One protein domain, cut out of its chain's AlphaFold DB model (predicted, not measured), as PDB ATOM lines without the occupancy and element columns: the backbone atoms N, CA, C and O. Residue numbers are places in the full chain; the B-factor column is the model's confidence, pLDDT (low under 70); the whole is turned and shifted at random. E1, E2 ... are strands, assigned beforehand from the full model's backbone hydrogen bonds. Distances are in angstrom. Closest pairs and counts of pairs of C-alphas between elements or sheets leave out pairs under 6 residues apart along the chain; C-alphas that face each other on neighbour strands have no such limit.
ATOM      1  N   SER A  23     -16.500  60.202  16.501       84.12
ATOM      2  CA  SER A  23     -17.090  58.865  16.543       84.12
ATOM      3  C   SER A  23     -16.143  57.880  17.209       84.12
ATOM      4  O   SER A  23     -14.955  57.891  16.879       84.12
ATOM      5  N   THR A  24     -16.672  56.974  18.025       83.94
ATOM      6  CA  THR A  24     -15.891  55.897  18.631       83.94
ATOM      7  C   THR A  24     -16.419  54.537  18.172       83.94
ATOM      8  O   THR A  24     -17.531  54.154  18.546       83.94
ATOM      9  N   PRO A  25     -15.655  53.822  17.328       83.75
ATOM     10  CA  PRO A  25     -16.038  52.520  16.806       83.75
ATOM     11  C   PRO A  25     -15.821  51.387  17.817       83.75
ATOM     12  O   PRO A  25     -14.756  51.300  18.419       83.75
ATOM     13  N   TYR A  26     -16.779  50.462  17.932       85.00
ATOM     14  CA  TYR A  26     -16.694  49.284  18.799       85.00
ATOM     15  C   TYR A  26     -17.180  47.991  18.124       85.00
ATOM     16  O   TYR A  26     -17.914  48.001  17.128       85.00
ATOM     17  N   GLY A  27     -16.747  46.864  18.700       80.62
ATOM     18  CA  GLY A  27     -17.244  45.512  18.436       80.62
ATOM     19  C   GLY A  27     -17.435  45.152  16.962       80.62
ATOM     20  O   GLY A  27     -18.564  44.820  16.602       80.62
ATOM     21  N   PRO A  28     -16.409  45.237  16.094       83.81
ATOM     22  CA  PRO A  28     -16.533  44.796  14.710       83.81
ATOM     23  C   PRO A  28     -16.827  43.288  14.640       83.81
ATOM     24  O   PRO A  28     -16.207  42.490  15.339       83.81
ATOM     25  N   SER A  29     -17.758  42.891  13.774       90.94
ATOM     26  CA  SER A  29     -17.923  41.498  13.366       90.94
ATOM     27  C   SER A  29     -16.802  41.090  12.402       90.94
ATOM     28  O   SER A  29     -15.937  41.882  12.043       90.94
ATOM     29  N   PHE A  30     -16.847  39.861  11.901       92.75
ATOM     30  CA  PHE A  30     -15.989  39.452  10.791       92.75
ATOM     31  C   PHE A  30     -16.432  40.079   9.461       92.75
ATOM     32  O   PHE A  30     -17.594  40.477   9.306       92.75
ATOM     33  N   GLY A  31     -15.507  40.102   8.500       93.50
ATOM     34  CA  GLY A  31     -15.692  40.644   7.155       93.50
ATOM     35  C   GLY A  31     -14.980  41.978   6.968       93.50
ATOM     36  O   GLY A  31     -14.411  42.540   7.903       93.50
ATOM     37  N   SER A  32     -15.014  42.488   5.745       92.69
ATOM     38  CA  SER A  32     -14.470  43.799   5.414       92.69
ATOM     39  C   SER A  32     -15.561  44.876   5.416       92.69
ATOM     40  O   SER A  32     -16.745  44.583   5.208       92.69
ATOM     41  N   PRO A  33     -15.187  46.156   5.586       89.06
ATOM     42  CA  PRO A  33     -16.118  47.284   5.489       89.06
ATOM     43  C   PRO A  33     -16.840  47.383   4.142       89.06
ATOM     44  O   PRO A  33     -17.982  47.835   4.067       89.06
ATOM     45  N   ALA A  34     -16.157  46.971   3.070       90.75
ATOM     46  CA  ALA A  34     -16.710  46.917   1.723       90.75
ATOM     47  C   ALA A  34     -17.576  45.668   1.487       90.75
ATOM     48  O   ALA A  34     -18.344  45.656   0.516       90.75
ATOM     49  N   GLY A  35     -17.449  44.660   2.350       95.00
ATOM     50  CA  GLY A  35     -18.130  43.375   2.319       95.00
ATOM     51  C   GLY A  35     -19.261  43.285   3.339       95.00
ATOM     52  O   GLY A  35     -20.224  44.043   3.245       95.00
ATOM     53  N   ILE A  36     -19.183  42.340   4.281       95.62
ATOM     54  CA  ILE A  36     -20.282  42.016   5.214       95.62
ATOM     55  C   ILE A  36     -20.062  42.479   6.657       95.62
ATOM     56  O   ILE A  36     -20.895  42.144   7.508       95.62
ATOM     57  N   LEU A  37     -19.005  43.247   6.939       93.75
ATOM     58  CA  LEU A  37     -18.713  43.747   8.283       93.75
ATOM     59  C   LEU A  37     -19.926  44.457   8.896       93.75
ATOM     60  O   LEU A  37     -20.564  45.299   8.260       93.75
ATOM     61  N   ARG A  38     -20.207  44.158  10.159       92.75
ATOM     62  CA  ARG A  38     -21.041  44.975  11.032       92.75
ATOM     63  C   ARG A  38     -20.184  45.558  12.129       92.75
ATOM     64  O   ARG A  38     -19.369  44.857  12.716       92.75
ATOM     65  N   ALA A  39     -20.390  46.823  12.430       91.56
ATOM     66  CA  ALA A  39     -19.738  47.462  13.556       91.56
ATOM     67  C   ALA A  39     -20.724  48.373  14.260       91.56
ATOM     68  O   ALA A  39     -21.683  48.852  13.656       91.56
ATOM     69  N   VAL A  40     -20.487  48.612  15.535       92.94
ATOM     70  CA  VAL A  40     -21.307  49.512  16.334       92.94
ATOM     71  C   VAL A  40     -20.436  50.627  16.873       92.94
ATOM     72  O   VAL A  40     -19.227  50.641  16.642       92.94
ATOM     73  N   GLY A  41     -21.034  51.607  17.524       91.44
ATOM     74  CA  GLY A  41     -20.265  52.680  18.121       91.44
ATOM     75  C   GLY A  41     -21.130  53.775  18.696       91.44
ATOM     76  O   GLY A  41     -22.357  53.643  18.779       91.44
ATOM     77  N   SER A  42     -20.473  54.874  19.042       91.62
ATOM     78  CA  SER A  42     -21.124  56.143  19.335       91.62
ATOM     79  C   SER A  42     -20.588  57.270  18.450       91.62
ATOM     80  O   SER A  42     -19.462  57.211  17.960       91.62
ATOM     81  N   PHE A  43     -21.399  58.292  18.195       90.06
ATOM     82  CA  PHE A  43     -21.012  59.472  17.426       90.06
ATOM     83  C   PHE A  43     -21.627  60.744  18.004       90.06
ATOM     84  O   PHE A  43     -22.621  60.696  18.727       90.06
ATOM     85  N   LYS A  44     -21.040  61.895  17.659       88.88
ATOM     86  CA  LYS A  44     -21.501  63.222  18.088       88.88
ATOM     87  C   LYS A  44     -21.475  64.206  16.932       88.88
ATOM     88  O   LYS A  44     -20.433  64.346  16.288       88.88
ATOM     89  N   ASN A  45     -22.580  64.902  16.673       87.31
ATOM     90  CA  ASN A  45     -22.606  65.974  15.676       87.31
ATOM     91  C   ASN A  45     -22.146  67.306  16.277       87.31
ATOM     92  O   ASN A  45     -22.098  67.487  17.494       87.31
ATOM     93  N   ALA A  46     -21.797  68.256  15.411       84.50
ATOM     94  CA  ALA A  46     -21.440  69.601  15.846       84.50
ATOM     95  C   ALA A  46     -22.613  70.245  16.608       84.50
ATOM     96  O   ALA A  46     -23.708  70.362  16.065       84.50
ATOM     97  N   GLY A  47     -22.370  70.686  17.845       85.44
ATOM     98  CA  GLY A  47     -23.379  71.333  18.694       85.44
ATOM     99  C   GLY A  47     -24.201  70.383  19.571       85.44
ATOM    100  O   GLY A  47     -24.865  70.860  20.491       85.44
ATOM    101  N   ASP A  48     -24.115  69.066  19.361       87.31
ATOM    102  CA  ASP A  48     -24.763  68.090  20.240       87.31
ATOM    103  C   ASP A  48     -24.012  67.985  21.576       87.31
ATOM    104  O   ASP A  48     -22.780  67.939  21.628       87.31
ATOM    105  N   SER A  49     -24.761  67.921  22.681       87.75
ATOM    106  CA  SER A  49     -24.185  67.774  24.028       87.75
ATOM    107  C   SER A  49     -23.777  66.333  24.350       87.75
ATOM    108  O   SER A  49     -22.878  66.116  25.162       87.75
ATOM    109  N   TYR A  50     -24.407  65.352  23.701       89.94
ATOM    110  CA  TYR A  50     -24.321  63.944  24.077       89.94
ATOM    111  C   TYR A  50     -24.103  63.029  22.869       89.94
ATOM    112  O   TYR A  50     -24.450  63.379  21.741       89.94
ATOM    113  N   ASP A  51     -23.511  61.864  23.122       90.06
ATOM    114  CA  ASP A  51     -23.221  60.862  22.098       90.06
ATOM    115  C   ASP A  51     -24.465  60.022  21.767       90.06
ATOM    116  O   ASP A  51     -25.214  59.617  22.659       90.06
ATOM    117  N   GLN A  52     -24.640  59.696  20.487       92.69
ATOM    118  CA  GLN A  52     -25.670  58.780  19.993       92.69
ATOM    119  C   GLN A  52     -25.056  57.460  19.543       92.69
ATOM    120  O   GLN A  52     -23.961  57.438  18.985       92.69
ATOM    121  N   GLY A  53     -25.786  56.359  19.721       93.38
ATOM    122  CA  GLY A  53     -25.333  55.043  19.290       93.38
ATOM    123  C   GLY A  53     -25.534  54.845  17.790       93.38
ATOM    124  O   GLY A  53     -26.430  55.439  17.187       93.38
ATOM    125  N   TYR A  54     -24.754  53.960  17.176       93.31
ATOM    126  CA  TYR A  54     -25.022  53.514  15.810       93.31
ATOM    127  C   TYR A  54     -24.693  52.040  15.571       93.31
ATOM    128  O   TYR A  54     -23.901  51.428  16.284       93.31
ATOM    129  N   LEU A  55     -25.296  51.498  14.511       93.38
ATOM    130  CA  LEU A  55     -24.946  50.240  13.858       93.38
ATOM    131  C   LEU A  55     -24.611  50.527  12.393       93.38
ATOM    132  O   LEU A  55     -25.455  51.018  11.651       93.38
ATOM    133  N   PHE A  56     -23.404  50.185  11.968       91.94
ATOM    134  CA  PHE A  56     -22.978  50.170  10.575       91.94
ATOM    135  C   PHE A  56     -23.106  48.753  10.000       91.94
ATOM    136  O   PHE A  56     -22.646  47.793  10.617       91.94
ATOM    137  N   ASP A  57     -23.703  48.619   8.812       91.94
ATOM    138  CA  ASP A  57     -23.761  47.364   8.050       91.94
ATOM    139  C   ASP A  57     -23.115  47.560   6.668       91.94
ATOM    140  O   ASP A  57     -23.703  48.169   5.765       91.94
ATOM    141  N   GLY A  58     -21.910  47.008   6.493       90.69
ATOM    142  CA  GLY A  58     -21.097  47.120   5.280       90.69
ATOM    143  C   GLY A  58     -21.750  46.522   4.036       90.69
ATOM    144  O   GLY A  58     -21.551  47.030   2.928       90.69
ATOM    145  N   ALA A  59     -22.629  45.526   4.192       92.38
ATOM    146  CA  ALA A  59     -23.272  44.895   3.045       92.38
ATOM    147  C   ALA A  59     -24.211  45.875   2.337       92.38
ATOM    148  O   ALA A  59     -24.179  46.000   1.109       92.38
ATOM    149  N   THR A  60     -24.970  46.630   3.137       87.94
ATOM    150  CA  THR A  60     -25.884  47.681   2.668       87.94
ATOM    151  C   THR A  60     -25.227  49.059   2.560       87.94
ATOM    152  O   THR A  60     -25.807  49.955   1.950       87.94
ATOM    153  N   ARG A  61     -24.032  49.233   3.147       84.94
ATOM    154  CA  ARG A  61     -23.342  50.521   3.341       84.94
ATOM    155  C   ARG A  61     -24.215  51.564   4.048       84.94
ATOM    156  O   ARG A  61     -24.159  52.750   3.726       84.94
ATOM    157  N   ARG A  62     -25.053  51.122   4.990       86.00
ATOM    158  CA  ARG A  62     -25.938  51.992   5.775       86.00
ATOM    159  C   ARG A  62     -25.520  52.009   7.234       86.00
ATOM    160  O   ARG A  62     -25.107  50.988   7.783       86.00
ATOM    161  N   SER A  63     -25.707  53.171   7.847       87.94
ATOM    162  CA  SER A  63     -25.620  53.354   9.290       87.94
ATOM    163  C   SER A  63     -27.014  53.610   9.854       87.94
ATOM    164  O   SER A  63     -27.750  54.454   9.344       87.94
ATOM    165  N   THR A  64     -27.362  52.894  10.914       91.44
ATOM    166  CA  THR A  64     -28.600  53.045  11.680       91.44
ATOM    167  C   THR A  64     -28.268  53.739  12.990       91.44
ATOM    168  O   THR A  64     -27.415  53.250  13.728       91.44
ATOM    169  N   VAL A  65     -28.930  54.856  13.291       93.38
ATOM    170  CA  VAL A  65     -28.849  55.489  14.616       93.38
ATOM    171  C   VAL A  65     -29.599  54.621  15.623       93.38
ATOM    172  O   VAL A  65     -30.724  54.188  15.363       93.38
ATOM    173  N   LEU A  66     -28.969  54.354  16.760       95.50
ATOM    174  CA  LEU A  66     -29.527  53.576  17.854       95.50
ATOM    175  C   LEU A  66     -29.968  54.528  18.964       95.50
ATOM    176  O   LEU A  66     -29.160  55.281  19.502       95.50
ATOM    177  N   LEU A  67     -31.258  54.478  19.288       94.50
ATOM    178  CA  LEU A  67     -31.891  55.302  20.308       94.50
ATOM    179  C   LEU A  67     -32.962  54.467  21.039       94.50
ATOM    180  O   LEU A  67     -34.032  54.226  20.475       94.50
ATOM    181  N   PRO A  68     -32.704  54.006  22.275       95.38
ATOM    182  CA  PRO A  68     -33.583  53.095  23.014       95.38
ATOM    183  C   PRO A  68     -34.773  53.804  23.689       95.38
ATOM    184  O   PRO A  68     -35.146  53.482  24.815       95.38
ATOM    185  N   SER A  69     -35.419  54.750  23.004       93.69
ATOM    186  CA  SER A  69     -36.538  55.538  23.552       93.69
ATOM    187  C   SER A  69     -37.776  54.705  23.901       93.69
ATOM    188  O   SER A  69     -38.618  55.149  24.668       93.69
ATOM    189  N   SER A  70     -37.902  53.478  23.387       95.62
ATOM    190  CA  SER A  70     -38.991  52.571  23.773       95.62
ATOM    191  C   SER A  70     -38.795  51.914  25.144       95.62
ATOM    192  O   SER A  70     -39.711  51.248  25.618       95.62
ATOM    193  N   LEU A  71     -37.605  52.021  25.748       95.06
ATOM    194  CA  LEU A  71     -37.295  51.415  27.049       95.06
ATOM    195  C   LEU A  71     -37.545  52.354  28.230       95.06
ATOM    196  O   LEU A  71     -37.567  51.892  29.368       95.06
ATOM    197  N   THR A  72     -37.734  53.648  27.978       92.81
ATOM    198  CA  THR A  72     -37.890  54.656  29.026       92.81
ATOM    199  C   THR A  72     -38.801  55.798  28.565       92.81
ATOM    200  O   THR A  72     -38.756  56.170  27.393       92.81
ATOM    201  N   PRO A  73     -39.633  56.373  29.451       90.69
ATOM    202  CA  PRO A  73     -40.331  57.624  29.167       90.69
ATOM    203  C   PRO A  73     -39.421  58.859  29.296       90.69
ATOM    204  O   PRO A  73     -39.786  59.928  28.804       90.69
ATOM    205  N   ASP A  74     -38.266  58.731  29.958       92.56
ATOM    206  CA  ASP A  74     -37.339  59.838  30.195       92.56
ATOM    207  C   ASP A  74     -36.499  60.156  28.944       92.56
ATOM    208  O   ASP A  74     -36.202  59.258  28.147       92.56
ATOM    209  N   PRO A  75     -36.045  61.412  28.768       91.00
ATOM    210  CA  PRO A  75     -35.113  61.757  27.702       91.00
ATOM    211  C   PRO A  75     -33.816  60.943  27.789       91.00
ATOM    212  O   PRO A  75     -33.157  60.908  28.828       91.00
ATOM    213  N   VAL A  76     -33.422  60.327  26.674       93.44
ATOM    214  CA  VAL A  76     -32.128  59.648  26.549       93.44
ATOM    215  C   VAL A  76     -31.044  60.693  26.287       93.44
ATOM    216  O   VAL A  76     -31.122  61.432  25.307       93.44
ATOM    217  N   LEU A  77     -30.049  60.753  27.173       92.00
ATOM    218  CA  LEU A  77     -28.905  61.657  27.087       92.00
ATOM    219  C   LEU A  77     -27.800  61.013  26.248       92.00
ATOM    220  O   LEU A  77     -27.567  61.445  25.128       92.00
ATOM    221  N   PHE A  78     -27.176  59.944  26.749       92.69
ATOM    222  CA  PHE A  78     -26.129  59.200  26.042       92.69
ATOM    223  C   PHE A  78     -26.656  57.871  25.520       92.69
ATOM    224  O   PHE A  78     -27.472  57.223  26.170       92.69
ATOM    225  N   THR A  79     -26.168  57.428  24.364       95.00
ATOM    226  CA  THR A  79     -26.312  56.042  23.907       95.00
ATOM    227  C   THR A  79     -24.989  55.553  23.344       95.00
ATOM    228  O   THR A  79     -24.442  56.152  22.420       95.00
ATOM    229  N   ILE A  80     -24.494  54.442  23.878       93.44
ATOM    230  CA  ILE A  80     -23.248  53.825  23.441       93.44
ATOM    231  C   ILE A  80     -23.532  52.360  23.127       93.44
ATOM    232  O   ILE A  80     -24.000  51.602  23.975       93.44
ATOM    233  N   ALA A  81     -23.295  51.972  21.877       95.19
ATOM    234  CA  ALA A  81     -23.398  50.591  21.433       95.19
ATOM    235  C   ALA A  81     -22.005  49.962  21.441       95.19
ATOM    236  O   ALA A  81     -21.120  50.435  20.732       95.19
ATOM    237  N   HIS A  82     -21.816  48.909  22.232       92.75
ATOM    238  CA  HIS A  82     -20.488  48.375  22.540       92.75
ATOM    239  C   HIS A  82     -20.134  47.126  21.734       92.75
ATOM    240  O   HIS A  82     -18.988  46.947  21.326       92.75
ATOM    241  N   SER A  83     -21.106  46.254  21.461       94.12
ATOM    242  CA  SER A  83     -20.828  44.980  20.797       94.12
ATOM    243  C   SER A  83     -21.992  44.503  19.938       94.12
ATOM    244  O   SER A  83     -23.150  44.864  20.167       94.12
ATOM    245  N   ASN A  84     -21.688  43.684  18.932       94.25
ATOM    246  CA  ASN A  84     -22.687  43.007  18.121       94.25
ATOM    247  C   ASN A  84     -22.281  41.561  17.823       94.25
ATOM    248  O   ASN A  84     -21.110  41.267  17.598       94.25
ATOM    249  N   PHE A  85     -23.268  40.670  17.787       93.12
ATOM    250  CA  PHE A  85     -23.085  39.280  17.383       93.12
ATOM    251  C   PHE A  85     -24.362  38.772  16.719       93.12
ATOM    252  O   PHE A  85     -25.464  38.954  17.241       93.12
ATOM    253  N   GLY A  86     -24.239  38.128  15.559       91.25
ATOM    254  CA  GLY A  86     -25.394  37.661  14.794       91.25
ATOM    255  C   GLY A  86     -26.380  38.796  14.483       91.25
ATOM    256  O   GLY A  86     -26.085  39.693  13.693       91.25
ATOM    257  N   ASN A  87     -27.562  38.754  15.105       91.31
ATOM    258  CA  ASN A  87     -28.649  39.723  14.902       91.31
ATOM    259  C   ASN A  87     -28.928  40.633  16.104       91.31
ATOM    260  O   ASN A  87     -30.017  41.205  16.188       91.31
ATOM    261  N   GLN A  88     -27.989  40.760  17.034       94.25
ATOM    262  CA  GLN A  88     -28.153  41.600  18.215       94.25
ATOM    263  C   GLN A  88     -26.996  42.581  18.363       94.25
ATOM    264  O   GLN A  88     -25.845  42.249  18.085       94.25
ATOM    265  N   VAL A  89     -27.341  43.781  18.816       97.12
ATOM    266  CA  VAL A  89     -26.418  44.799  19.314       97.12
ATOM    267  C   VAL A  89     -26.696  44.974  20.798       97.12
ATOM    268  O   VAL A  89     -27.859  45.026  21.192       97.12
ATOM    269  N   VAL A  90     -25.652  45.087  21.609       97.12
ATOM    270  CA  VAL A  90     -25.776  45.426  23.027       97.12
ATOM    271  C   VAL A  90     -25.052  46.726  23.325       97.12
ATOM    272  O   VAL A  90     -24.067  47.082  22.668       97.12
ATOM    273  N   GLY A  91     -25.570  47.445  24.307       96.19
ATOM    274  CA  GLY A  91     -24.988  48.693  24.754       96.19
ATOM    275  C   GLY A  91     -25.663  49.219  26.006       96.19
ATOM    276  O   GLY A  91     -26.439  48.514  26.661       96.19
ATOM    277  N   ASN A  92     -25.420  50.486  26.310       94.88
ATOM    278  CA  ASN A  92     -26.129  51.198  27.363       94.88
ATOM    279  C   ASN A  92     -26.506  52.618  26.965       94.88
ATOM    280  O   ASN A  92     -26.017  53.184  25.985       94.88
ATOM    281  N   TYR A  93     -27.435  53.164  27.735       95.50
ATOM    282  CA  TYR A  93     -27.921  54.519  27.600       95.50
ATOM    283  C   TYR A  93     -28.165  55.152  28.967       95.50
ATOM    284  O   TYR A  93     -28.497  54.466  29.938       95.50
ATOM    285  N   ASP A  94     -28.062  56.474  29.009       94.00
ATOM    286  CA  ASP A  94     -28.217  57.251  30.233       94.00
ATOM    287  C   ASP A  94     -29.457  58.129  30.127       94.00
ATOM    288  O   ASP A  94     -29.635  58.845  29.142       94.00
ATOM    289  N   THR A  95     -30.295  58.122  31.157       90.00
ATOM    290  CA  THR A  95     -31.355  59.132  31.349       90.00
ATOM    291  C   THR A  95     -30.915  60.220  32.334       90.00
ATOM    292  O   THR A  95     -31.502  61.298  32.396       90.00
ATOM    293  N   GLN A  96     -29.845  59.953  33.091       84.88
ATOM    294  CA  GLN A  96     -29.189  60.854  34.036       84.88
ATOM    295  C   GLN A  96     -27.682  60.563  34.035       84.88
ATOM    296  O   GLN A  96     -27.275  59.422  33.843       84.88
ATOM    297  N   LEU A  97     -26.846  61.560  34.339       77.69
ATOM    298  CA  LEU A  97     -25.375  61.476  34.228       77.69
ATOM    299  C   LEU A  97     -24.681  60.431  35.133       77.69
ATOM    300  O   LEU A  97     -23.463  60.302  35.070       77.69
ATOM    301  N   LYS A  98     -25.404  59.747  36.031       74.56
ATOM    302  CA  LYS A  98     -24.829  58.802  37.010       74.56
ATOM    303  C   LYS A  98     -25.408  57.386  36.943       74.56
ATOM    304  O   LYS A  98     -24.989  56.541  37.729       74.56
ATOM    305  N   THR A  99     -26.367  57.121  36.057       83.06
ATOM    306  CA  THR A  99     -27.074  55.833  35.990       83.06
ATOM    307  C   THR A  99     -27.175  55.355  34.550       83.06
ATOM    308  O   THR A  99     -27.984  55.877  33.779       83.06
ATOM    309  N   GLY A 100     -26.382  54.336  34.221       88.44
ATOM    310  CA  GLY A 100     -26.472  53.624  32.950       88.44
ATOM    311  C   GLY A 100     -27.553  52.548  32.966       88.44
ATOM    312  O   GLY A 100     -27.767  51.888  33.990       88.44
ATOM    313  N   ASN A 101     -28.208  52.376  31.819       94.81
ATOM    314  CA  ASN A 101     -29.227  51.366  31.554       94.81
ATOM    315  C   ASN A 101     -28.824  50.528  30.339       94.81
ATOM    316  O   ASN A 101     -28.587  51.064  29.260       94.81
ATOM    317  N   SER A 102     -28.795  49.205  30.475       96.00
ATOM    318  CA  SER A 102     -28.473  48.311  29.359       96.00
ATOM    319  C   SER A 102     -29.574  48.327  28.295       96.00
ATOM    320  O   SER A 102     -30.758  48.361  28.642       96.00
ATOM    321  N   PHE A 103     -29.205  48.149  27.032       97.25
ATOM    322  CA  PHE A 103     -30.129  47.782  25.968       97.25
ATOM    323  C   PHE A 103     -29.591  46.609  25.140       97.25
ATOM    324  O   PHE A 103     -28.388  46.417  24.974       97.25
ATOM    325  N   ILE A 104     -30.525  45.854  24.577       97.38
ATOM    326  CA  ILE A 104     -30.345  44.848  23.540       97.38
ATOM    327  C   ILE A 104     -31.203  45.315  22.371       97.38
ATOM    328  O   ILE A 104     -32.415  45.470  22.513       97.38
ATOM    329  N   TYR A 105     -30.589  45.549  21.220       97.69
ATOM    330  CA  TYR A 105     -31.274  45.897  19.985       97.69
ATOM    331  C   TYR A 105     -31.265  44.702  19.038       97.69
ATOM    332  O   TYR A 105     -30.208  44.225  18.620       97.69
ATOM    333  N   ASN A 106     -32.451  44.218  18.676       95.94
ATOM    334  CA  ASN A 106     -32.596  43.171  17.676       95.94
ATOM    335  C   ASN A 106     -32.586  43.793  16.274       95.94
ATOM    336  O   ASN A 106     -33.537  44.465  15.881       95.94
ATOM    337  N   ILE A 107     -31.539  43.516  15.498       94.50
ATOM    338  CA  ILE A 107     -31.316  44.101  14.168       94.50
ATOM    339  C   ILE A 107     -32.462  43.757  13.204       94.50
ATOM    340  O   ILE A 107     -32.855  44.574  12.374       94.50
ATOM    341  N   ALA A 108     -33.020  42.548  13.309       91.44
ATOM    342  CA  ALA A 108     -34.031  42.058  12.379       91.44
ATOM    343  C   ALA A 108     -35.437  42.605  12.666       91.44
ATOM    344  O   ALA A 108     -36.189  42.861  11.726       91.44
ATOM    345  N   THR A 109     -35.811  42.741  13.941       94.69
ATOM    346  CA  THR A 109     -37.141  43.227  14.356       94.69
ATOM    347  C   THR A 109     -37.157  44.707  14.717       94.69
ATOM    348  O   THR A 109     -38.237  45.269  14.886       94.69
ATOM    349  N   GLN A 110     -35.980  45.330  14.827       95.00
ATOM    350  CA  GLN A 110     -35.768  46.717  15.242       95.00
ATOM    351  C   GLN A 110     -36.343  47.039  16.629       95.00
ATOM    352  O   GLN A 110     -36.736  48.170  16.905       95.00
ATOM    353  N   ARG A 111     -36.416  46.035  17.510       97.00
ATOM    354  CA  ARG A 111     -36.939  46.180  18.874       97.00
ATOM    355  C   ARG A 111     -35.815  46.266  19.893       97.00
ATOM    356  O   ARG A 111     -34.805  45.575  19.756       97.00
ATOM    357  N   TYR A 112     -36.051  47.065  20.928       97.56
ATOM    358  CA  TYR A 112     -35.194  47.162  22.102       97.56
ATOM    359  C   TYR A 112     -35.754  46.335  23.265       97.56
ATOM    360  O   TYR A 112     -36.969  46.251  23.450       97.56
ATOM    361  N   SER A 113     -34.862  45.778  24.077       96.62
ATOM    362  CA  SER A 113     -35.140  45.201  25.399       96.62
ATOM    363  C   SER A 113     -33.985  45.508  26.355       96.62
ATOM    364  O   SER A 113     -32.887  45.793  25.894       96.62
ATOM    365  N   SER A 114     -34.190  45.430  27.668       94.38
ATOM    366  CA  SER A 114     -33.104  45.553  28.660       94.38
ATOM    367  C   SER A 114     -32.582  44.177  29.079       94.38
ATOM    368  O   SER A 114     -33.311  43.190  28.980       94.38
ATOM    369  N   VAL A 115     -31.346  44.102  29.584       95.19
ATOM    370  CA  VAL A 115     -30.825  42.874  30.204       95.19
ATOM    371  C   VAL A 115     -31.520  42.672  31.561       95.19
ATOM    372  O   VAL A 115     -31.402  43.538  32.435       95.19
ATOM    373  N   PRO A 116     -32.253  41.564  31.772       91.81
ATOM    374  CA  PRO A 116     -32.994  41.347  33.006       91.81
ATOM    375  C   PRO A 116     -32.052  40.791  34.082       91.81
ATOM    376  O   PRO A 116     -31.702  39.613  34.054       91.81
ATOM    377  N   LEU A 117     -31.626  41.630  35.031       93.88
ATOM    378  CA  LEU A 117     -30.706  41.228  36.108       93.88
ATOM    379  C   LEU A 117     -31.422  40.843  37.413       93.88
ATOM    380  O   LEU A 117     -31.129  39.801  37.998       93.88
ATOM    381  N   ALA A 118     -32.371  41.656  37.882       92.00
ATOM    382  CA  ALA A 118     -33.068  41.388  39.139       92.00
ATOM    383  C   ALA A 118     -33.868  40.074  39.059       92.00
ATOM    384  O   ALA A 118     -34.641  39.857  38.126       92.00
ATOM    385  N   GLY A 119     -33.672  39.187  40.040       92.12
ATOM    386  CA  GLY A 119     -34.355  37.889  40.107       92.12
ATOM    387  C   GLY A 119     -33.881  36.827  39.105       92.12
ATOM    388  O   GLY A 119     -34.430  35.723  39.096       92.12
ATOM    389  N   THR A 120     -32.869  37.110  38.278       94.44
ATOM    390  CA  THR A 120     -32.355  36.163  37.273       94.44
ATOM    391  C   THR A 120     -31.073  35.453  37.700       94.44
ATOM    392  O   THR A 120     -30.435  34.801  36.880       94.44
ATOM    393  N   GLN A 121     -30.687  35.512  38.977       93.38
ATOM    394  CA  GLN A 121     -29.489  34.839  39.485       93.38
ATOM    395  C   GLN A 121     -29.427  33.349  39.104       93.38
ATOM    396  O   GLN A 121     -30.438  32.628  39.104       93.38
ATOM    397  N   PHE A 122     -28.213  32.891  38.792       91.31
ATOM    398  CA  PHE A 122     -27.932  31.480  38.560       91.31
ATOM    399  C   PHE A 122     -28.114  30.645  39.832       91.31
ATOM    400  O   PHE A 122     -28.903  29.703  39.817       91.31
ATOM    401  N   ASP A 123     -27.440  31.023  40.922       90.50
ATOM    402  CA  ASP A 123     -27.572  30.392  42.238       90.50
ATOM    403  C   ASP A 123     -28.740  31.030  43.014       90.50
ATOM    404  O   ASP A 123     -28.638  32.191  43.422       90.50
ATOM    405  N   PRO A 124     -29.852  30.307  43.257       88.69
ATOM    406  CA  PRO A 124     -30.992  30.844  43.993       88.69
ATOM    407  C   PRO A 124     -30.660  31.267  45.429       88.69
ATOM    408  O   PRO A 124     -31.370  32.107  45.978       88.69
ATOM    409  N   ALA A 125     -29.603  30.713  46.035       91.00
ATOM    410  CA  ALA A 125     -29.169  31.077  47.381       91.00
ATOM    411  C   ALA A 125     -28.444  32.433  47.432       91.00
ATOM    412  O   ALA A 125     -28.258  32.979  48.517       91.00
ATOM    413  N   ARG A 126     -28.058  32.993  46.276       91.50
ATOM    414  CA  ARG A 126     -27.335  34.267  46.148       91.50
ATOM    415  C   ARG A 126     -28.106  35.216  45.220       91.50
ATOM    416  O   ARG A 126     -27.764  35.344  44.045       91.50
ATOM    417  N   PRO A 127     -29.185  35.859  45.704       93.69
ATOM    418  CA  PRO A 127     -30.068  36.653  44.857       93.69
ATOM    419  C   PRO A 127     -29.439  37.975  44.410       93.69
ATOM    420  O   PRO A 127     -28.732  38.629  45.179       93.69
ATOM    421  N   ILE A 128     -29.785  38.393  43.189       95.31
ATOM    422  CA  ILE A 128     -29.659  39.784  42.737       95.31
ATOM    423  C   ILE A 128     -30.975  40.467  43.117       95.31
ATOM    424  O   ILE A 128     -31.995  40.264  42.449       95.31
ATOM    425  N   SER A 129     -30.980  41.187  44.241       93.12
ATOM    426  CA  SER A 129     -32.208  41.736  44.837       93.12
ATOM    427  C   SER A 129     -32.465  43.201  44.497       93.12
ATOM    428  O   SER A 129     -33.601  43.646  44.637       93.12
ATOM    429  N   ASP A 130     -31.446  43.928  44.039       93.06
ATOM    430  CA  ASP A 130     -31.559  45.327  43.626       93.06
ATOM    431  C   ASP A 130     -30.541  45.662  42.528       93.06
ATOM    432  O   ASP A 130     -29.433  45.119  42.527       93.06
ATOM    433  N   VAL A 131     -30.917  46.545  41.600       92.94
ATOM    434  CA  VAL A 131     -30.094  46.997  40.469       92.94
ATOM    435  C   VAL A 131     -30.362  48.479  40.226       92.94
ATOM    436  O   VAL A 131     -31.405  48.856  39.698       92.94
ATOM    437  N   VAL A 132     -29.389  49.313  40.586       91.50
ATOM    438  CA  VAL A 132     -29.446  50.778  40.455       91.50
ATOM    439  C   VAL A 132     -28.933  51.237  39.089       91.50
ATOM    440  O   VAL A 132     -29.436  52.201  38.521       91.50
ATOM    441  N   SER A 133     -27.927  50.548  38.547       92.12
ATOM    442  CA  SER A 133     -27.375  50.812  37.215       92.12
ATOM    443  C   SER A 133     -26.897  49.513  36.578       92.12
ATOM    444  O   SER A 133     -26.414  48.624  37.280       92.12
ATOM    445  N   ASN A 134     -27.030  49.399  35.258       93.00
ATOM    446  CA  ASN A 134     -26.621  48.237  34.479       93.00
ATOM    447  C   ASN A 134     -26.083  48.668  33.107       93.00
ATOM    448  O   ASN A 134     -26.688  49.492  32.427       93.00
ATOM    449  N   THR A 135     -24.990  48.052  32.675       93.00
ATOM    450  CA  THR A 135     -24.337  48.260  31.379       93.00
ATOM    451  C   THR A 135     -24.174  46.932  30.644       93.00
ATOM    452  O   THR A 135     -24.094  45.874  31.269       93.00
ATOM    453  N   ALA A 136     -24.141  46.959  29.313       95.19
ATOM    454  CA  ALA A 136     -23.890  45.773  28.496       95.19
ATOM    455  C   ALA A 136     -22.806  46.096  27.467       95.19
ATOM    456  O   ALA A 136     -23.044  46.841  26.518       95.19
ATOM    457  N   TYR A 137     -21.621  45.528  27.672       93.19
ATOM    458  CA  TYR A 137     -20.424  45.854  26.902       93.19
ATOM    459  C   TYR A 137     -20.089  44.792  25.851       93.19
ATOM    460  O   TYR A 137     -19.550  45.106  24.795       93.19
ATOM    461  N   GLY A 138     -20.446  43.529  26.093       93.75
ATOM    462  CA  GLY A 138     -20.089  42.422  25.211       93.75
ATOM    463  C   GLY A 138     -21.262  41.511  24.890       93.75
ATOM    464  O   GLY A 138     -22.102  41.243  25.745       93.75
ATOM    465  N   VAL A 139     -21.297  40.987  23.665       94.25
ATOM    466  CA  VAL A 139     -22.173  39.874  23.300       94.25
ATOM    467  C   VAL A 139     -21.430  38.868  22.429       94.25
ATOM    468  O   VAL A 139     -20.762  39.233  21.467       94.25
ATOM    469  N   TYR A 140     -21.560  37.588  22.761       92.25
ATOM    470  CA  TYR A 140     -21.027  36.485  21.967       92.25
ATOM    471  C   TYR A 140     -21.999  35.313  22.074       92.25
ATOM    472  O   TYR A 140     -22.436  34.975  23.170       92.25
ATOM    473  N   ASN A 141     -22.393  34.693  20.960       90.56
ATOM    474  CA  ASN A 141     -23.463  33.688  20.958       90.56
ATOM    475  C   ASN A 141     -24.748  34.206  21.641       90.56
ATOM    476  O   ASN A 141     -25.358  35.170  21.179       90.56
ATOM    477  N   ASN A 142     -25.162  33.566  22.735       89.19
ATOM    478  CA  ASN A 142     -26.306  33.923  23.575       89.19
ATOM    479  C   ASN A 142     -25.904  34.527  24.929       89.19
ATOM    480  O   ASN A 142     -26.773  34.683  25.790       89.19
ATOM    481  N   VAL A 143     -24.629  34.844  25.144       93.44
ATOM    482  CA  VAL A 143     -24.144  35.419  26.401       93.44
ATOM    483  C   VAL A 143     -23.853  36.905  26.241       93.44
ATOM    484  O   VAL A 143     -23.265  37.334  25.249       93.44
ATOM    485  N   ILE A 144     -24.301  37.689  27.218       95.94
ATOM    486  CA  ILE A 144     -24.067  39.131  27.310       95.94
ATOM    487  C   ILE A 144     -23.200  39.383  28.537       95.94
ATOM    488  O   ILE A 144     -23.514  38.874  29.610       95.94
ATOM    489  N   SER A 145     -22.138  40.168  28.392       95.56
ATOM    490  CA  SER A 145     -21.283  40.588  29.501       95.56
ATOM    491  C   SER A 145     -21.436  42.076  29.784       95.56
ATOM    492  O   SER A 145     -21.610  42.888  28.869       95.56
ATOM    493  N   GLY A 146     -21.308  42.447  31.051       94.69
ATOM    494  CA  GLY A 146     -21.250  43.847  31.444       94.69
ATOM    495  C   GLY A 146     -20.992  44.032  32.930       94.69
ATOM    496  O   GLY A 146     -20.401  43.164  33.578       94.69
ATOM    497  N   GLY A 147     -21.448  45.163  33.468       92.94
ATOM    498  CA  GLY A 147     -21.402  45.452  34.898       92.94
ATOM    499  C   GLY A 147     -22.698  46.062  35.419       92.94
ATOM    500  O   GLY A 147     -23.432  46.720  34.677       92.94
ATOM    501  N   TYR A 148     -22.973  45.859  36.705       93.44
ATOM    502  CA  TYR A 148     -24.097  46.484  37.392       93.44
ATOM    503  C   TYR A 148     -23.714  46.976  38.787       93.44
ATOM    504  O   TYR A 148     -22.848  46.411  39.450       93.44
ATOM    505  N   THR A 149     -24.382  48.036  39.235       92.06
ATOM    506  CA  THR A 149     -24.346  48.516  40.622       92.06
ATOM    507  C   THR A 149     -25.655  48.138  41.295       92.06
ATOM    508  O   THR A 149     -26.726  48.420  40.755       92.06
ATOM    509  N   GLY A 150     -25.591  47.497  42.457       92.25
ATOM    510  CA  GLY A 150     -26.781  47.028  43.161       92.25
ATOM    511  C   GLY A 150     -26.454  46.096  44.319       92.25
ATOM    512  O   GLY A 150     -25.364  46.170  44.888       92.25
ATOM    513  N   LYS A 151     -27.397  45.204  44.646       93.69
ATOM    514  CA  LYS A 151     -27.294  44.278  45.777       93.69
ATOM    515  C   LYS A 151     -27.221  42.827  45.316       93.69
ATOM    516  O   LYS A 151     -28.200  42.286  44.795       93.69
ATOM    517  N   PHE A 152     -26.087  42.180  45.574       93.06
ATOM    518  CA  PHE A 152     -25.871  40.756  45.317       93.06
ATOM    519  C   PHE A 152     -25.624  40.013  46.624       93.06
ATOM    520  O   PHE A 152     -24.741  40.372  47.402       93.06
ATOM    521  N   ASN A 153     -26.415  38.971  46.884       93.12
ATOM    522  CA  ASN A 153     -26.331  38.190  48.121       93.12
ATOM    523  C   ASN A 153     -26.377  39.066  49.395       93.12
ATOM    524  O   ASN A 153     -25.656  38.836  50.365       93.12
ATOM    525  N   GLY A 154     -27.196  40.122  49.369       92.19
ATOM    526  CA  GLY A 154     -27.342  41.065  50.480       92.19
ATOM    527  C   GLY A 154     -26.239  42.124  50.600       92.19
ATOM    528  O   GLY A 154     -26.357  42.989  51.466       92.19
ATOM    529  N   VAL A 155     -25.217  42.095  49.742       90.81
ATOM    530  CA  VAL A 155     -24.091  43.039  49.754       90.81
ATOM    531  C   VAL A 155     -24.275  44.079  48.655       90.81
ATOM    532  O   VAL A 155     -24.525  43.723  47.506       90.81
ATOM    533  N   ASP A 156     -24.170  45.356  49.019       90.94
ATOM    534  CA  ASP A 156     -24.148  46.465  48.064       90.94
ATOM    535  C   ASP A 156     -22.770  46.555  47.399       90.94
ATOM    536  O   ASP A 156     -21.740  46.502  48.076       90.94
ATOM    537  N   GLY A 157     -22.737  46.715  46.078       88.94
ATOM    538  CA  GLY A 157     -21.482  46.819  45.346       88.94
ATOM    539  C   GLY A 157     -21.639  46.994  43.842       88.94
ATOM    540  O   GLY A 157     -22.746  47.106  43.308       88.94
ATOM    541  N   THR A 158     -20.489  46.999  43.170       88.44
ATOM    542  CA  THR A 158     -20.380  46.973  41.710       88.44
ATOM    543  C   THR A 158     -19.855  45.611  41.287       88.44
ATOM    544  O   THR A 158     -18.790  45.188  41.739       88.44
ATOM    545  N   TYR A 159     -20.589  44.935  40.414       91.25
ATOM    546  CA  TYR A 159     -20.295  43.570  40.012       91.25
ATOM    547  C   TYR A 159     -20.209  43.448  38.497       91.25
ATOM    548  O   TYR A 159     -21.006  44.043  37.770       91.25
ATOM    549  N   ALA A 160     -19.293  42.603  38.031       93.62
ATOM    550  CA  ALA A 160     -19.297  42.141  36.654       93.62
ATOM    551  C   ALA A 160     -20.304  40.994  36.501       93.62
ATOM    552  O   ALA A 160     -20.535  40.228  37.445       93.62
ATOM    553  N   TYR A 161     -20.903  40.847  35.321       95.06
ATOM    554  CA  TYR A 161     -21.865  39.775  35.078       95.06
ATOM    555  C   TYR A 161     -21.734  39.135  33.700       95.06
ATOM    556  O   TYR A 161     -21.291  39.762  32.739       95.06
ATOM    557  N   ILE A 162     -22.202  37.888  33.613       95.81
ATOM    558  CA  ILE A 162     -22.580  37.235  32.357       95.81
ATOM    559  C   ILE A 162     -24.064  36.887  32.446       95.81
ATOM    560  O   ILE A 162     -24.478  36.174  33.355       95.81
ATOM    561  N   HIS A 163     -24.867  37.357  31.500       95.69
ATOM    562  CA  HIS A 163     -26.263  36.968  31.349       95.69
ATOM    563  C   HIS A 163     -26.396  35.994  30.179       95.69
ATOM    564  O   HIS A 163     -26.102  36.341  29.034       95.69
ATOM    565  N   ASN A 164     -26.840  34.771  30.456       93.38
ATOM    566  CA  ASN A 164     -27.061  33.741  29.452       93.38
ATOM    567  C   ASN A 164     -28.533  33.730  29.033       93.38
ATOM    568  O   ASN A 164     -29.417  33.282  29.760       93.38
ATOM    569  N   GLN A 165     -28.790  34.181  27.808       91.75
ATOM    570  CA  GLN A 165     -30.139  34.279  27.255       91.75
ATOM    571  C   GLN A 165     -30.776  32.903  26.988       91.75
ATOM    572  O   GLN A 165     -31.990  32.806  26.847       91.75
ATOM    573  N   GLY A 166     -29.978  31.829  26.912       88.00
ATOM    574  CA  GLY A 166     -30.471  30.471  26.661       88.00
ATOM    575  C   GLY A 166     -31.187  29.843  27.857       88.00
ATOM    576  O   GLY A 166     -32.144  29.096  27.665       88.00
ATOM    577  N   ASN A 167     -30.749  30.153  29.080       88.44
ATOM    578  CA  ASN A 167     -31.380  29.691  30.324       88.44
ATOM    579  C   ASN A 167     -31.995  30.836  31.155       88.44
ATOM    580  O   ASN A 167     -32.615  30.574  32.185       88.44
ATOM    581  N   GLY A 168     -31.824  32.088  30.719       90.88
ATOM    582  CA  GLY A 168     -32.300  33.283  31.413       90.88
ATOM    583  C   GLY A 168     -31.580  33.555  32.734       90.88
ATOM    584  O   GLY A 168     -32.158  34.214  33.597       90.88
ATOM    585  N   LYS A 169     -30.369  33.013  32.934       92.75
ATOM    586  CA  LYS A 169     -29.613  33.123  34.187       92.75
ATOM    587  C   LYS A 169     -28.462  34.117  34.097       92.75
ATOM    588  O   LYS A 169     -27.776  34.206  33.083       92.75
ATOM    589  N   THR A 170     -28.225  34.810  35.206       95.50
ATOM    590  CA  THR A 170     -27.143  35.774  35.398       95.50
ATOM    591  C   THR A 170     -26.119  35.228  36.388       95.50
ATOM    592  O   THR A 170     -26.455  34.871  37.521       95.50
ATOM    593  N   TYR A 171     -24.864  35.197  35.954       94.44
ATOM    594  CA  TYR A 171     -23.685  34.864  36.746       94.44
ATOM    595  C   TYR A 171     -23.008  36.157  37.195       94.44
ATOM    596  O   TYR A 171     -22.860  37.071  36.385       94.44
ATOM    597  N   THR A 172     -22.630  36.249  38.468       93.81
ATOM    598  CA  THR A 172     -22.090  37.476  39.080       93.81
ATOM    599  C   THR A 172     -20.670  37.241  39.576       93.81
ATOM    600  O   THR A 172     -20.408  36.247  40.251       93.81
ATOM    601  N   PHE A 173     -19.770  38.177  39.271       91.81
ATOM    602  CA  PHE A 173     -18.347  38.088  39.581       91.81
ATOM    603  C   PHE A 173     -17.828  39.383  40.218       91.81
ATOM    604  O   PHE A 173     -18.310  40.483  39.935       91.81
ATOM    605  N   SER A 174     -16.795  39.238  41.042       86.81
ATOM    606  CA  SER A 174     -16.019  40.339  41.617       86.81
ATOM    607  C   SER A 174     -14.550  40.160  41.245       86.81
ATOM    608  O   SER A 174     -14.088  39.023  41.106       86.81
ATOM    609  N   SER A 175     -13.829  41.267  41.069       81.81
ATOM    610  CA  SER A 175     -12.389  41.235  40.815       81.81
ATOM    611  C   SER A 175     -11.629  40.586  41.983       81.81
ATOM    612  O   SER A 175     -12.107  40.613  43.121       81.81
ATOM    613  N   PRO A 176     -10.438  40.019  41.724       78.44
ATOM    614  CA  PRO A 176      -9.621  39.376  42.754       78.44
ATOM    615  C   PRO A 176      -9.059  40.382  43.766       78.44
ATOM    616  O   PRO A 176      -8.948  40.069  44.950       78.44
ATOM    617  N   ASP A 177      -8.754  41.597  43.315       70.69
ATOM    618  CA  ASP A 177      -8.387  42.703  44.189       70.69
ATOM    619  C   ASP A 177      -9.669  43.379  44.683       70.69
ATOM    620  O   ASP A 177     -10.592  43.601  43.894       70.69
ATOM    621  N   GLY A 178      -9.744  43.701  45.979       68.12
ATOM    622  CA  GLY A 178     -10.857  44.469  46.537       68.12
ATOM    623  C   GLY A 178     -11.053  45.752  45.728       68.12
ATOM    624  O   GLY A 178     -10.201  46.640  45.745       68.12
ATOM    625  N   SER A 179     -12.159  45.815  44.996       68.69
ATOM    626  CA  SER A 179     -12.446  46.863  44.022       68.69
ATOM    627  C   SER A 179     -13.776  47.517  44.347       68.69
ATOM    628  O   SER A 179     -14.727  46.847  44.755       68.69
ATOM    629  N   ILE A 180     -13.847  48.831  44.151       65.75
ATOM    630  CA  ILE A 180     -15.100  49.592  44.266       65.75
ATOM    631  C   ILE A 180     -15.887  49.606  42.946       65.75
ATOM    632  O   ILE A 180     -17.096  49.843  42.955       65.75
ATOM    633  N   VAL A 181     -15.228  49.321  41.816       67.88
ATOM    634  CA  VAL A 181     -15.832  49.276  40.477       67.88
ATOM    635  C   VAL A 181     -15.194  48.146  39.674       67.88
ATOM    636  O   VAL A 181     -14.008  48.208  39.374       67.88
ATOM    637  N   THR A 182     -15.979  47.134  39.296       77.75
ATOM    638  CA  THR A 182     -15.550  46.060  38.381       77.75
ATOM    639  C   THR A 182     -16.614  45.848  37.313       77.75
ATOM    640  O   THR A 182     -17.780  45.644  37.652       77.75
ATOM    641  N   HIS A 183     -16.226  45.866  36.042       84.25
ATOM    642  CA  HIS A 183     -17.101  45.498  34.928       84.25
ATOM    643  C   HIS A 183     -16.320  44.802  33.814       84.25
ATOM    644  O   HIS A 183     -15.104  44.947  33.709       84.25
ATOM    645  N   PHE A 184     -17.027  44.005  33.010       91.75
ATOM    646  CA  PHE A 184     -16.472  43.437  31.786       91.75
ATOM    647  C   PHE A 184     -16.650  44.408  30.623       91.75
ATOM    648  O   PHE A 184     -17.762  44.877  30.416       91.75
ATOM    649  N   GLU A 185     -15.594  44.620  29.845       85.56
ATOM    650  CA  GLU A 185     -15.504  45.527  28.686       85.56
ATOM    651  C   GLU A 185     -15.834  44.825  27.357       85.56
ATOM    652  O   GLU A 185     -16.076  45.451  26.327       85.56
ATOM    653  N   GLY A 186     -15.881  43.492  27.360       88.44
ATOM    654  CA  GLY A 186     -16.202  42.691  26.186       88.44
ATOM    655  C   GLY A 186     -16.184  41.200  26.493       88.44
ATOM    656  O   GLY A 186     -15.755  40.786  27.566       88.44
ATOM    657  N   ILE A 187     -16.644  40.388  25.541       92.00
ATOM    658  CA  ILE A 187     -16.680  38.927  25.659       92.00
ATOM    659  C   ILE A 187     -16.358  38.275  24.320       92.00
ATOM    660  O   ILE A 187     -16.891  38.666  23.283       92.00
ATOM    661  N   THR A 188     -15.500  37.259  24.350       92.06
ATOM    662  CA  THR A 188     -15.192  36.404  23.199       92.06
ATOM    663  C   THR A 188     -15.039  34.946  23.612       92.06
ATOM    664  O   THR A 188     -14.947  34.619  24.793       92.06
ATOM    665  N   SER A 189     -15.030  34.048  22.628       91.31
ATOM    666  CA  SER A 189     -14.675  32.640  22.825       91.31
ATOM    667  C   SER A 189     -13.246  32.493  23.364       91.31
ATOM    668  O   SER A 189     -12.317  33.128  22.864       91.31
ATOM    669  N   ALA A 190     -13.051  31.593  24.332       94.12
ATOM    670  CA  ALA A 190     -11.726  31.128  24.755       94.12
ATOM    671  C   ALA A 190     -11.216  29.935  23.913       94.12
ATOM    672  O   ALA A 190     -10.283  29.234  24.302       94.12
ATOM    673  N   GLY A 191     -11.838  29.677  22.762       93.88
ATOM    674  CA  GLY A 191     -11.485  28.613  21.820       93.88
ATOM    675  C   GLY A 191     -12.276  27.320  22.018       93.88
ATOM    676  O   GLY A 191     -12.257  26.456  21.145       93.88
ATOM    677  N   GLN A 192     -13.002  27.190  23.131       93.94
ATOM    678  CA  GLN A 192     -13.792  26.008  23.476       93.94
ATOM    679  C   GLN A 192     -15.246  26.374  23.789       93.94
ATOM    680  O   GLN A 192     -15.501  27.442  24.352       93.94
ATOM    681  N   PRO A 193     -16.213  25.488  23.495       92.25
ATOM    682  CA  PRO A 193     -17.609  25.753  23.798       92.25
ATOM    683  C   PRO A 193     -17.872  26.016  25.280       92.25
ATOM    684  O   PRO A 193     -17.524  25.212  26.141       92.25
ATOM    685  N   GLY A 194     -18.552  27.124  25.569       92.19
ATOM    686  CA  GLY A 194     -18.925  27.503  26.932       92.19
ATOM    687  C   GLY A 194     -17.794  28.057  27.789       92.19
ATOM    688  O   GLY A 194     -18.027  28.362  28.957       92.19
ATOM    689  N   VAL A 195     -16.604  28.228  27.209       94.25
ATOM    690  CA  VAL A 195     -15.488  28.917  27.848       94.25
ATOM    691  C   VAL A 195     -15.293  30.260  27.159       94.25
ATOM    692  O   VAL A 195     -15.119  30.324  25.938       94.25
ATOM    693  N   TYR A 196     -15.331  31.335  27.934       94.31
ATOM    694  CA  TYR A 196     -15.296  32.703  27.430       94.31
ATOM    695  C   TYR A 196     -14.156  33.478  28.067       94.31
ATOM    696  O   TYR A 196     -13.851  33.284  29.241       94.31
ATOM    697  N   ASN A 197     -13.560  34.373  27.290       94.19
ATOM    698  CA  ASN A 197     -12.631  35.367  27.789       94.19
ATOM    699  C   ASN A 197     -13.310  36.736  27.771       94.19
ATOM    700  O   ASN A 197     -13.833  37.163  26.736       94.19
ATOM    701  N   MET A 198     -13.276  37.425  28.906       93.06
ATOM    702  CA  MET A 198     -13.739  38.798  29.040       93.06
ATOM    703  C   MET A 198     -12.585  39.680  29.456       93.06
ATOM    704  O   MET A 198     -11.812  39.335  30.347       93.06
ATOM    705  N   VAL A 199     -12.509  40.843  28.832       90.62
ATOM    706  CA  VAL A 199     -11.646  41.911  29.313       90.62
ATOM    707  C   VAL A 199     -12.368  42.625  30.447       90.62
ATOM    708  O   VAL A 199     -13.586  42.785  30.383       90.62
ATOM    709  N   ALA A 200     -11.646  43.001  31.492       89.81
ATOM    710  CA  ALA A 200     -12.218  43.639  32.663       89.81
ATOM    711  C   ALA A 200     -11.307  44.737  33.190       89.81
ATOM    712  O   ALA A 200     -10.106  44.512  33.328       89.81
ATOM    713  N   ASP A 201     -11.912  45.842  33.600       85.19
ATOM    714  CA  ASP A 201     -11.231  46.920  34.296       85.19
ATOM    715  C   ASP A 201     -11.734  46.994  35.747       85.19
ATOM    716  O   ASP A 201     -12.935  46.883  36.031       85.19
ATOM    717  N   ALA A 202     -10.796  47.140  36.685       81.62
ATOM    718  CA  ALA A 202     -11.079  47.238  38.114       81.62
ATOM    719  C   ALA A 202     -10.406  48.464  38.746       81.62
ATOM    720  O   ALA A 202      -9.242  48.754  38.468       81.62
ATOM    721  N   VAL A 203     -11.132  49.157  39.630       76.25
ATOM    722  CA  VAL A 203     -10.642  50.319  40.393       76.25
ATOM    723  C   VAL A 203     -10.451  49.938  41.855       76.25
ATOM    724  O   VAL A 203     -11.384  49.446  42.491       76.25
ATOM    725  N   ASP A 204      -9.269  50.200  42.412       69.69
ATOM    726  CA  ASP A 204      -8.969  49.807  43.789       69.69
ATOM    727  C   ASP A 204      -9.848  50.520  44.837       69.69
ATOM    728  O   ASP A 204     -10.443  51.576  44.595       69.69
ATOM    729  N   VAL A 205      -9.905  49.954  46.047       64.94
ATOM    730  CA  VAL A 205     -10.686  50.493  47.179       64.94
ATOM    731  C   VAL A 205     -10.327  51.917  47.627       64.94
ATOM    732  O   VAL A 205     -11.070  52.508  48.411       64.94
ATOM    733  N   PHE A 206      -9.219  52.490  47.156       61.94
ATOM    734  CA  PHE A 206      -8.784  53.853  47.465       61.94
ATOM    735  C   PHE A 206      -9.077  54.844  46.327       61.94
ATOM    736  O   PHE A 206      -8.629  55.992  46.400       61.94
ATOM    737  N   GLY A 207      -9.810  54.426  45.286       59.28
ATOM    738  CA  GLY A 207     -10.073  55.246  44.099       59.28
ATOM    739  C   GLY A 207      -8.813  55.510  43.266       59.28
ATOM    740  O   GLY A 207      -8.753  56.489  42.522       59.28
ATOM    741  N   LYS A 208      -7.791  54.667  43.443       61.03
ATOM    742  CA  LYS A 208      -6.488  54.674  42.777       61.03
ATOM    743  C   LYS A 208      -6.465  53.584  41.678       61.03
ATOM    744  O   LYS A 208      -7.422  52.825  41.537       61.03
ATOM    745  N   PRO A 209      -5.486  53.628  40.760       62.72
ATOM    746  CA  PRO A 209      -5.819  53.558  39.341       62.72
ATOM    747  C   PRO A 209      -6.118  52.169  38.764       62.72
ATOM    748  O   PRO A 209      -5.749  51.145  39.331       62.72
ATOM    749  N   VAL A 210      -6.793  52.193  37.608       71.06
ATOM    750  CA  VAL A 210      -7.361  51.049  36.880       71.06
ATOM    751  C   VAL A 210      -6.323  49.953  36.628       71.06
ATOM    752  O   VAL A 210      -5.244  50.219  36.087       71.06
ATOM    753  N   LYS A 211      -6.682  48.723  37.006       81.94
ATOM    754  CA  LYS A 211      -6.024  47.494  36.559       81.94
ATOM    755  C   LYS A 211      -6.894  46.795  35.525       81.94
ATOM    756  O   LYS A 211      -8.094  46.636  35.750       81.94
ATOM    757  N   ALA A 212      -6.261  46.314  34.464       87.44
ATOM    758  CA  ALA A 212      -6.896  45.506  33.440       87.44
ATOM    759  C   ALA A 212      -6.636  44.016  33.678       87.44
ATOM    760  O   ALA A 212      -5.530  43.602  34.038       87.44
ATOM    761  N   TYR A 213      -7.644  43.194  33.416       89.50
ATOM    762  CA  TYR A 213      -7.562  41.744  33.490       89.50
ATOM    763  C   TYR A 213      -8.194  41.096  32.265       89.50
ATOM    764  O   TYR A 213      -9.121  41.630  31.659       89.50
ATOM    765  N   VAL A 214      -7.753  39.877  31.976       92.56
ATOM    766  CA  VAL A 214      -8.578  38.890  31.284       92.56
ATOM    767  C   VAL A 214      -9.177  37.938  32.309       92.56
ATOM    768  O   VAL A 214      -8.455  37.251  33.033       92.56
ATOM    769  N   ALA A 215     -10.502  37.896  32.353       93.50
ATOM    770  CA  ALA A 215     -11.284  36.905  33.068       93.50
ATOM    771  C   ALA A 215     -11.652  35.758  32.119       93.50
ATOM    772  O   ALA A 215     -12.450  35.944  31.202       93.50
ATOM    773  N   THR A 216     -11.111  34.566  32.355       95.12
ATOM    774  CA  THR A 216     -11.527  33.346  31.650       95.12
ATOM    775  C   THR A 216     -12.563  32.610  32.487       95.12
ATOM    776  O   THR A 216     -12.258  32.198  33.607       95.12
ATOM    777  N   VAL A 217     -13.776  32.437  31.959       94.62
ATOM    778  CA  VAL A 217     -14.896  31.775  32.643       94.62
ATOM    779  C   VAL A 217     -15.313  30.506  31.912       94.62
ATOM    780  O   VAL A 217     -15.545  30.542  30.707       94.62
ATOM    781  N   ASP A 218     -15.471  29.406  32.651       94.62
ATOM    782  CA  ASP A 218     -16.009  28.138  32.150       94.62
ATOM    783  C   ASP A 218     -17.436  27.922  32.667       94.62
ATOM    784  O   ASP A 218     -17.650  27.528  33.812       94.62
ATOM    785  N   LEU A 219     -18.431  28.151  31.806       93.19
ATOM    786  CA  LEU A 219     -19.847  27.950  32.138       93.19
ATOM    787  C   LEU A 219     -20.248  26.470  32.231       93.19
ATOM    788  O   LEU A 219     -21.393  26.165  32.577       93.19
ATOM    789  N   ASN A 220     -19.348  25.540  31.906       91.56
ATOM    790  CA  ASN A 220     -19.598  24.107  32.021       91.56
ATOM    791  C   ASN A 220     -19.252  23.557  33.412       91.56
ATOM    792  O   ASN A 220     -19.649  22.435  33.728       91.56
ATOM    793  N   ALA A 221     -18.554  24.329  34.247       91.69
ATOM    794  CA  ALA A 221     -18.111  23.901  35.565       91.69
ATOM    795  C   ALA A 221     -18.456  24.952  36.628       91.69
ATOM    796  O   ALA A 221     -18.065  26.113  36.529       91.69
ATOM    797  N   ILE A 222     -19.180  24.534  37.667       91.06
ATOM    798  CA  ILE A 222     -19.566  25.397  38.791       91.06
ATOM    799  C   ILE A 222     -18.582  25.192  39.938       91.06
ATOM    800  O   ILE A 222     -18.334  24.057  40.344       91.06
ATOM    801  N   ASP A 223     -18.056  26.290  40.467       90.56
ATOM    802  CA  ASP A 223     -17.237  26.315  41.669       90.56
ATOM    803  C   ASP A 223     -18.131  26.144  42.915       90.56
ATOM    804  O   ASP A 223     -18.965  27.010  43.208       90.56
ATOM    805  N   PRO A 224     -17.966  25.054  43.689       88.38
ATOM    806  CA  PRO A 224     -18.757  24.815  44.893       88.38
ATOM    807  C   PRO A 224     -18.591  25.891  45.977       88.38
ATOM    808  O   PRO A 224     -19.489  26.055  46.800       88.38
ATOM    809  N   ALA A 225     -17.468  26.619  46.004       87.00
ATOM    810  CA  ALA A 225     -17.219  27.655  47.008       87.00
ATOM    811  C   ALA A 225     -18.031  28.931  46.730       87.00
ATOM    812  O   ALA A 225     -18.551  29.582  47.647       87.00
ATOM    813  N   THR A 226     -18.170  29.293  45.455       87.19
ATOM    814  CA  THR A 226     -18.854  30.522  45.035       87.19
ATOM    815  C   THR A 226     -20.275  30.289  44.523       87.19
ATOM    816  O   THR A 226     -21.037  31.249  44.425       87.19
ATOM    817  N   GLY A 227     -20.665  29.053  44.201       88.44
ATOM    818  CA  GLY A 227     -21.940  28.776  43.528       88.44
ATOM    819  C   GLY A 227     -22.026  29.410  42.130       88.44
ATOM    820  O   GLY A 227     -23.108  29.511  41.557       88.44
ATOM    821  N   GLN A 228     -20.896  29.873  41.589       92.00
ATOM    822  CA  GLN A 228     -20.767  30.522  40.287       92.00
ATOM    823  C   GLN A 228     -19.876  29.666  39.373       92.00
ATOM    824  O   GLN A 228     -19.184  28.770  39.851       92.00
ATOM    825  N   PRO A 229     -19.881  29.904  38.053       93.88
ATOM    826  CA  PRO A 229     -18.914  29.308  37.138       93.88
ATOM    827  C   PRO A 229     -17.463  29.557  37.565       93.88
ATOM    828  O   PRO A 229     -17.152  30.626  38.097       93.88
ATOM    829  N   PHE A 230     -16.568  28.603  37.290       93.25
ATOM    830  CA  PHE A 230     -15.138  28.817  37.518       93.25
ATOM    831  C   PHE A 230     -14.639  30.014  36.707       93.25
ATOM    832  O   PHE A 230     -14.898  30.112  35.508       93.25
ATOM    833  N   ILE A 231     -13.883  30.888  37.368       93.06
ATOM    834  CA  ILE A 231     -13.269  32.078  36.786       93.06
ATOM    835  C   ILE A 231     -11.777  32.108  37.113       93.06
ATOM    836  O   ILE A 231     -11.372  31.809  38.234       93.06
ATOM    837  N   THR A 232     -10.953  32.475  36.135       93.25
ATOM    838  CA  THR A 232      -9.522  32.745  36.323       93.25
ATOM    839  C   THR A 232      -9.207  34.158  35.871       93.25
ATOM    840  O   THR A 232      -9.536  34.527  34.747       93.25
ATOM    841  N   TRP A 233      -8.558  34.937  36.731       91.38
ATOM    842  CA  TRP A 233      -8.171  36.315  36.444       91.38
ATOM    843  C   TRP A 233      -6.686  36.387  36.093       91.38
ATOM    844  O   TRP A 233      -5.840  35.958  36.875       91.38
ATOM    845  N   THR A 234      -6.374  36.948  34.928       90.62
ATOM    846  CA  THR A 234      -5.005  37.169  34.444       90.62
ATOM    847  C   THR A 234      -4.780  38.665  34.272       90.62
ATOM    848  O   THR A 234      -5.399  39.273  33.405       90.62
ATOM    849  N   GLU A 235      -3.927  39.269  35.098       88.12
ATOM    850  CA  GLU A 235      -3.610  40.703  35.009       88.12
ATOM    851  C   GLU A 235      -2.889  41.033  33.693       88.12
ATOM    852  O   GLU A 235      -1.970  40.320  33.274       88.12
ATOM    853  N   ILE A 236      -3.297  42.133  33.060       86.69
ATOM    854  CA  ILE A 236      -2.630  42.717  31.898       86.69
ATOM    855  C   ILE A 236      -1.798  43.897  32.398       86.69
ATOM    856  O   ILE A 236      -2.336  44.947  32.743       86.69
ATOM    857  N   ALA A 237      -0.475  43.729  32.433       81.50
ATOM    858  CA  ALA A 237       0.444  44.751  32.926       81.50
ATOM    859  C   ALA A 237       1.383  45.249  31.819       81.50
ATOM    860  O   ALA A 237       2.152  44.471  31.248       81.50
ATOM    861  N   VAL A 238       1.383  46.563  31.568       80.12
ATOM    862  CA  VAL A 238       2.397  47.241  30.742       80.12
ATOM    863  C   VAL A 238       3.460  47.850  31.662       80.12
ATOM    864  O   VAL A 238       3.383  49.001  32.092       80.12
TER     865      VAL A 238
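Overview. This is residues 23 to 238 of the 833 residues of the protein "Autotransporter domain-containing protein" of Algicoccus marinus (UniProt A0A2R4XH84). Four strongly twisted sheets are stacked face to face in a row, in chain order: E1 to E4, E5 to E8, the branched sheet E9 to E13, and E14 to E17. Strands of the first two sheets run nearly in line, 9 degrees apart, while those of the last two cross at 44 degrees. The printed part has 216 residues, with no named helix and 17 strands, E1 to E17 along the chain; the class is all strand, and neighbour strands are antiparallel, each four-stranded sheet in chain order. The whole is compact, with a radius of gyration of the C-alphas of 17.1 A and spans of 49 by 38 by 38 A.

Along the chain. The branched sheet holds E9, residues 128 to 134, E10, 138 to 140, E11, 143 to 152, 19.7 A long from first to last C-alpha, E12, 155 to 164, 22.5 A, and E13, 169 to 173. The next sheet has E14, 179 to 189, 25.6 A, E15, 195 to 204, 27.1 A, E16, 211 to 223, 24.5 A, and E17, 228 to 236, 23.4 A, ending at C-alpha 236 (-2.630, 42.717, 31.898). Earlier come E5, 78 to 85, 21.9 A, E6, 88 to 96, 24.9 A, E7, 99 to 106, 22.9 A, and E8, 111 to 113. The first sheet has E1, 23 to 26, E2, 38 to 44, E3, 52 to 57, and E4, 62 to 66; C-alpha 23 is at (-17.090, 58.865, 16.543).

Arrangement. E9 and E10 lie on one side of E11, E12 on the other side. E11 bends by 97 degrees at residue 149; N 149 and O 133 of E9 are 2.9 A apart. The hairpin E11 and E12 has N 148 and O 159 at 2.9 A. E10 to E13 form a meander, each strand the antiparallel neighbour of the one before, as do E1 to E4, E5 to E8 and E14 to E17. In this stack of sheets, face to face in turn, the closest C-alphas of E10 and E14 are Gly 138 and Gly 186, 4.0 A. Those of E5 and E10 are Ser 83 and Gly 138, 5.2 A; those of E3 and E5 are Gly 53 and Ile 80, 4.8 A. E1 and E17 are apart.

Size, cuts and confidence. The C-alphas farthest apart, of Gly 47 and Pro 224, are 53.6 A apart. The printed part has no cut. Links E1 to E2, E4 to E5 and E8 to E9 are long. Mean pLDDT of the printed part is 89.9; residues 178 to 181 and 204 to 209 are under 70.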